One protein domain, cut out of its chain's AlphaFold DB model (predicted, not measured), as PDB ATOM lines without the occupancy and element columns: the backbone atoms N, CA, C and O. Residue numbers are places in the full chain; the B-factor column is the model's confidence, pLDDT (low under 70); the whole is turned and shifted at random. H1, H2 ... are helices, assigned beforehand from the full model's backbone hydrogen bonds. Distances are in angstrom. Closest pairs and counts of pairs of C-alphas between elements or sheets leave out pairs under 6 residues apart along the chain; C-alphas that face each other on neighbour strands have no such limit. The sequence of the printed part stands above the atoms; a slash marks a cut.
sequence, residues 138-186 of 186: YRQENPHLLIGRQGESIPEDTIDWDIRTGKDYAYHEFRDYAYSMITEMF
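AT A GLANCE: This is residues 138 to 186 of the 186 residues of an uncharacterized protein of Dehalococcoidia bacterium (UniProt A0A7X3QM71). Picture a loose, open loop of chain with one helical arm: from the short helix H1 a long link, residues 142 to 158, sweeps out to the short helix H2, the chain then folds back, and the longer helix H3 leads away as the arm. The free part of that arm, residues 179 to 186, sticks out. The printed part has 49 residues with three named helices, in the order H1, H2, H3, and no named strand; the class is all helix, although under half of the residues, 23 of 49, are in named elements. The whole is loose, with a radius of gyration of the C-alphas of 12.8 A, and spans 40 by 19 by 17 A.

HOW THE PARTS SIT: Start at H1, residues 138 to 141, and go on to H2, residues 159 to 163: the two are apart. H3, residues 172 to 185, is apart from both H1 and H2. In H2 every O i to N i+4 pair is within hydrogen-bond range, and in H3 9 of 10 are; H1 is too short for such a pair, and its one O i to N i+3 pair is not within range.

IN THESE COORDINATES: Find C-alpha 138 at (267.951, 214.260, 249.130), where H1 begins; it runs 5.4 A to C-alpha 141. H2 begins at C-alpha 159, at (267.296, 231.230, 265.164), and runs 6.3 A to C-alpha 163. From C-alpha 172, H3 runs 20.2 A to C-alpha 185 at (286.095, 217.134, 244.332).

THE WHOLE: Look for the two C-alphas farthest apart at Ser 153 and Phe 186, 40.4 A. The link from H1 to H2 is long, with 17 residues; that from H2 to H3 is short, with 8. The printed part has no cut, and no printed residue is under 70 in pLDDT.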
ATOM      1  N   TYR A 138     267.427 214.881 247.910       82.50
ATOM      2  CA  TYR A 138     267.951 214.260 249.130       82.50
ATOM      3  C   TYR A 138     267.352 214.868 250.405       82.50
ATOM      4  O   TYR A 138     266.927 214.150 251.307       82.50
ATOM      5  N   ARG A 139     267.255 216.200 250.479       80.62
ATOM      6  CA  ARG A 139     266.665 216.893 251.630       80.62
ATOM      7  C   ARG A 139     265.160 216.667 251.731       80.62
ATOM      8  O   ARG A 139     264.632 216.474 252.821       80.62
ATOM      9  N   GLN A 140     264.482 216.722 250.591       78.56
ATOM     10  CA  GLN A 140     263.027 216.626 250.496       78.56
ATOM     11  C   GLN A 140     262.525 215.222 250.835       78.56
ATOM     12  O   GLN A 140     261.484 215.073 251.469       78.56
ATOM     13  N   GLU A 141     263.286 214.204 250.447       83.88
ATOM     14  CA  GLU A 141     263.002 212.792 250.702       83.88
ATOM     15  C   GLU A 141     263.378 212.375 252.131       83.88
ATOM     16  O   GLU A 141     262.851 211.393 252.651       83.88
ATOM     17  N   ASN A 142     264.236 213.151 252.808       85.38
ATOM     18  CA  ASN A 142     264.721 212.856 254.156       85.38
ATOM     19  C   ASN A 142     264.430 213.981 255.176       85.38
ATOM     20  O   ASN A 142     265.339 214.417 255.889       85.38
ATOM     21  N   PRO A 143     263.166 214.426 255.342       84.06
ATOM     22  CA  PRO A 143     262.824 215.507 256.274       84.06
ATOM     23  C   PRO A 143     263.112 215.138 257.739       84.06
ATOM     24  O   PRO A 143     263.330 216.004 258.580       84.06
ATOM     25  N   HIS A 144     263.157 213.839 258.050       85.62
ATOM     26  CA  HIS A 144     263.499 213.313 259.370       85.62
ATOM     27  C   HIS A 144     264.977 213.498 259.745       85.62
ATOM     28  O   HIS A 144     265.325 213.290 260.903       85.62
ATOM     29  N   LEU A 145     265.837 213.888 258.802       88.50
ATOM     30  CA  LEU A 145     267.249 214.168 259.058       88.50
ATOM     31  C   LEU A 145     267.521 215.675 259.251       88.50
ATOM     32  O   LEU A 145     268.657 216.062 259.510       88.50
ATOM     33  N   LEU A 146     266.519 216.546 259.110       88.50
ATOM     34  CA  LEU A 146     266.695 217.998 259.246       88.50
ATOM     35  C   LEU A 146     266.694 218.442 260.711       88.50
ATOM     36  O   LEU A 146     266.252 217.704 261.594       88.50
ATOM     37  N   ILE A 147     267.197 219.656 260.954       89.38
ATOM     38  CA  ILE A 147     267.268 220.260 262.292       89.38
ATOM     39  C   ILE A 147     265.863 220.398 262.891       89.38
ATOM     40  O   ILE A 147     265.631 219.965 264.018       89.38
ATOM     41  N   GLY A 148     264.926 220.962 262.129       86.25
ATOM     42  CA  GLY A 148     263.520 221.054 262.506       86.25
ATOM     43  C   GLY A 148     262.766 219.781 262.160       86.25
ATOM     44  O   GLY A 148     262.924 219.226 261.069       86.25
ATOM     45  N   ARG A 149     261.934 219.308 263.089       80.94
ATOM     46  CA  ARG A 149     261.238 218.025 262.939       80.94
ATOM     47  C   ARG A 149     259.814 218.201 262.446       80.94
ATOM     48  O   ARG A 149     259.148 219.212 262.674       80.94
ATOM     49  N   GLN A 150     259.315 217.170 261.770       73.75
ATOM     50  CA  GLN A 150     257.926 217.140 261.335       73.75
ATOM     51  C   GLN A 150     256.991 217.211 262.551       73.75
ATOM     52  O   GLN A 150     257.091 216.403 263.472       73.75
ATOM     53  N   GLY A 151     256.066 218.173 262.532       76.31
ATOM     54  CA  GLY A 151     255.114 218.398 263.620       76.31
ATOM     55  C   GLY A 151     255.624 219.305 264.743       76.31
ATOM     56  O   GLY A 151     254.843 219.632 265.637       76.31
ATOM     57  N   GLU A 152     256.879 219.757 264.702       83.62
ATOM     58  CA  GLU A 152     257.357 220.787 265.623       83.62
ATOM     59  C   GLU A 152     256.800 222.161 265.246       83.62
ATOM     60  O   GLU A 152     256.864 222.598 264.095       83.62
ATOM     61  N   SER A 153     256.271 222.864 266.248       84.94
ATOM     62  CA  SER A 153     255.942 224.279 266.131       84.94
ATOM     63  C   SER A 153     257.162 225.084 266.561       84.94
ATOM     64  O   SER A 153     257.427 225.244 267.752       84.94
ATOM     65  N   ILE A 154     257.923 225.550 265.574       84.12
ATOM     66  CA  ILE A 154     259.060 226.442 265.781       84.12
ATOM     67  C   ILE A 154     258.548 227.872 265.548       84.12
ATOM     68  O   ILE A 154     257.984 228.122 264.482       84.12
ATOM     69  N   PRO A 155     258.656 228.798 266.516       86.50
ATOM     70  CA  PRO A 155     258.167 230.164 266.338       86.50
ATOM     71  C   PRO A 155     258.946 230.914 265.252       86.50
ATOM     72  O   PRO A 155     260.175 230.850 265.240       86.50
ATOM     73  N   GLU A 156     258.243 231.653 264.390       84.25
ATOM     74  CA  GLU A 156     258.854 232.582 263.427       84.25
ATOM     75  C   GLU A 156     259.769 233.603 264.133       84.25
ATOM     76  O   GLU A 156     259.629 233.858 265.332       84.25
ATOM     77  N   ASP A 157     260.724 234.166 263.389       84.00
ATOM     78  CA  ASP A 157     261.725 235.133 263.874       84.00
ATOM     79  C   ASP A 157     262.679 234.602 264.967       84.00
ATOM     80  O   ASP A 157     263.308 235.373 265.700       84.00
ATOM     81  N   THR A 158     262.822 233.279 265.080       87.31
ATOM     82  CA  THR A 158     263.818 232.636 265.947       87.31
ATOM     83  C   THR A 158     264.981 232.062 265.142       87.31
ATOM     84  O   THR A 158     264.831 231.692 263.981       87.31
ATOM     85  N   ILE A 159     266.147 231.915 265.783       86.69
ATOM     86  CA  ILE A 159     267.296 231.230 265.164       86.69
ATOM     87  C   ILE A 159     266.905 229.806 264.758       86.69
ATOM     88  O   ILE A 159     267.236 229.372 263.658       86.69
ATOM     89  N   ASP A 160     266.171 229.105 265.625       87.19
ATOM     90  CA  ASP A 160     265.703 227.745 265.366       87.19
ATOM     91  C   ASP A 160     264.821 227.698 264.121       87.19
ATOM     92  O   ASP A 160     264.953 226.781 263.313       87.19
ATOM     93  N   TRP A 161     263.970 228.711 263.918       83.56
ATOM     94  CA  TRP A 161     263.192 228.841 262.694       83.56
ATOM     95  C   TRP A 161     264.101 228.974 261.483       83.56
ATOM     96  O   TRP A 161     263.955 228.198 260.541       83.56
ATOM     97  N   ASP A 162     265.065 229.886 261.508       82.00
ATOM     98  CA  ASP A 162     265.929 230.157 260.357       82.00
ATOM     99  C   ASP A 162     266.766 228.943 259.940       82.00
ATOM    100  O   ASP A 162     266.971 228.712 258.749       82.00
ATOM    101  N   ILE A 163     267.203 228.118 260.896       86.88
ATOM    102  CA  ILE A 163     268.041 226.943 260.617       86.88
ATOM    103  C   ILE A 163     267.255 225.642 260.437       86.88
ATOM    104  O   ILE A 163     267.853 224.637 260.056       86.88
ATOM    105  N   ARG A 164     265.938 225.621 260.686       85.50
ATOM    106  CA  ARG A 164     265.134 224.383 260.771       85.50
ATOM    107  C   ARG A 164     265.220 223.477 259.542       85.50
ATOM    108  O   ARG A 164     265.081 222.266 259.651       85.50
ATOM    109  N   THR A 165     265.448 224.049 258.365       82.44
ATOM    110  CA  THR A 165     265.555 223.287 257.109       82.44
ATOM    111  C   THR A 165     266.983 222.882 256.760       82.44
ATOM    112  O   THR A 165     267.227 222.284 255.708       82.44
ATOM    113  N   GLY A 166     267.937 223.235 257.617       87.19
ATOM    114  CA  GLY A 166     269.306 222.769 257.547       87.19
ATOM    115  C   GLY A 166     269.412 221.287 257.889       87.19
ATOM    116  O   GLY A 166     268.591 220.714 258.604       87.19
ATOM    117  N   LYS A 167     270.467 220.674 257.369       88.88
ATOM    118  CA  LYS A 167     270.858 219.291 257.635       88.88
ATOM    119  C   LYS A 167     271.296 219.147 259.090       88.88
ATOM    120  O   LYS A 167     272.117 219.947 259.548       88.88
ATOM    121  N   ASP A 168     270.805 218.136 259.798       91.38
ATOM    122  CA  ASP A 168     271.280 217.825 261.146       91.38
ATOM    123  C   ASP A 168     272.508 216.903 261.061       91.38
ATOM    124  O   ASP A 168     272.420 215.702 260.798       91.38
ATOM    125  N   TYR A 169     273.687 217.484 261.289       93.19
ATOM    126  CA  TYR A 169     274.970 216.778 261.249       93.19
ATOM    127  C   TYR A 169     275.164 215.786 262.409       93.19
ATOM    128  O   TYR A 169     276.188 215.095 262.441       93.19
ATOM    129  N   ALA A 170     274.212 215.668 263.344       94.56
ATOM    130  CA  ALA A 170     274.186 214.578 264.317       94.56
ATOM    131  C   ALA A 170     273.938 213.212 263.646       94.56
ATOM    132  O   ALA A 170     274.464 212.198 264.121       94.56
ATOM    133  N   TYR A 171     273.246 213.180 262.504       94.12
ATOM    134  CA  TYR A 171     273.024 211.966 261.714       94.12
ATOM    135  C   TYR A 171     274.243 211.615 260.865       94.12
ATOM    136  O   TYR A 171     274.843 212.471 260.213       94.12
ATOM    137  N   HIS A 172     274.633 210.341 260.895       95.88
ATOM    138  CA  HIS A 172     275.770 209.857 260.114       95.88
ATOM    139  C   HIS A 172     275.497 209.915 258.614       95.88
ATOM    140  O   HIS A 172     276.385 210.289 257.866       95.88
ATOM    141  N   GLU A 173     274.253 209.697 258.206       93.69
ATOM    142  CA  GLU A 173     273.784 209.727 256.827       93.69
ATOM    143  C   GLU A 173     274.176 211.037 256.123       93.69
ATOM    144  O   GLU A 173     274.711 211.024 255.013       93.69
ATOM    145  N   PHE A 174     274.009 212.176 256.803       89.94
ATOM    146  CA  PHE A 174     274.415 213.473 256.264       89.94
ATOM    147  C   PHE A 174     275.924 213.686 256.259       89.94
ATOM    148  O   PHE A 174     276.450 214.325 255.344       89.94
ATOM    149  N   ARG A 175     276.627 213.181 257.276       94.25
ATOM    150  CA  ARG A 175     278.091 213.261 257.324       94.25
ATOM    151  C   ARG A 175     278.716 212.430 256.213       94.25
ATOM    152  O   ARG A 175     279.628 212.923 255.561       94.25
ATOM    153  N   ASP A 176     278.190 211.238 255.964       95.00
ATOM    154  CA  ASP A 176     278.657 210.315 254.934       95.00
ATOM    155  C   ASP A 176     278.388 210.879 253.535       95.00
ATOM    156  O   ASP A 176     279.276 210.864 252.680       95.00
ATOM    157  N   TYR A 177     277.210 211.476 253.316       92.19
ATOM    158  CA  TYR A 177     276.907 212.193 252.077       92.19
ATOM    159  C   TYR A 177     277.858 213.378 251.854       92.19
ATOM    160  O   TYR A 177     278.477 213.493 250.796       92.19
ATOM    161  N   ALA A 178     278.024 214.247 252.860       92.56
ATOM    162  CA  ALA A 178     278.917 215.400 252.752       92.56
ATOM    163  C   ALA A 178     280.374 214.971 252.528       92.56
ATOM    164  O   ALA A 178     281.066 215.571 251.712       92.56
ATOM    165  N   TYR A 179     280.825 213.921 253.219       95.31
ATOM    166  CA  TYR A 179     282.151 213.346 253.029       95.31
ATOM    167  C   TYR A 179     282.334 212.840 251.597       95.31
ATOM    168  O   TYR A 179     283.325 213.194 250.973       95.31
ATOM    169  N   SER A 180     281.356 212.107 251.057       95.25
ATOM    170  CA  SER A 180     281.405 211.573 249.689       95.25
ATOM    171  C   SER A 180     281.536 212.686 248.644       95.25
ATOM    172  O   SER A 180     282.427 212.628 247.799       95.25
ATOM    173  N   MET A 181     280.726 213.746 248.760       94.19
ATOM    174  CA  MET A 181     280.830 214.923 247.886       94.19
ATOM    175  C   MET A 181     282.184 215.629 248.021       94.19
ATOM    176  O   MET A 181     282.772 216.043 247.028       94.19
ATOM    177  N   ILE A 182     282.702 215.774 249.247       93.69
ATOM    178  CA  ILE A 182     284.016 216.388 249.484       93.69
ATOM    179  C   ILE A 182     285.124 215.557 248.835       93.69
ATOM    180  O   ILE A 182     285.986 216.128 248.178       93.69
ATOM    181  N   THR A 183     285.096 214.233 248.983       95.44
ATOM    182  CA  THR A 183     286.117 213.345 248.408       95.44
ATOM    183  C   THR A 183     286.065 213.239 246.892       95.44
ATOM    184  O   THR A 183     287.064 212.878 246.294       95.44
ATOM    185  N   GLU A 184     284.931 213.526 246.260       94.69
ATOM    186  CA  GLU A 184     284.831 213.526 244.798       94.69
ATOM    187  C   GLU A 184     285.513 214.749 244.165       94.69
ATOM    188  O   GLU A 184     286.051 214.659 243.065       94.69
ATOM    189  N   MET A 185     285.524 215.890 244.862       88.25
ATOM    190  CA  MET A 185     286.095 217.134 244.332       88.25
ATOM    191  C   MET A 185     287.631 217.224 244.415       88.25
ATOM    192  O   MET A 185     288.194 218.127 243.791       88.25
ATOM    193  N   PHE A 186     288.297 216.373 245.207       80.94
ATOM    194  CA  PHE A 186     289.736 216.447 245.521       80.94
ATOM    195  C   PHE A 186     290.462 215.135 245.219       80.94
ATOM    196  O   PHE A 186     291.594 215.214 244.688       80.94
TER     197      PHE A 186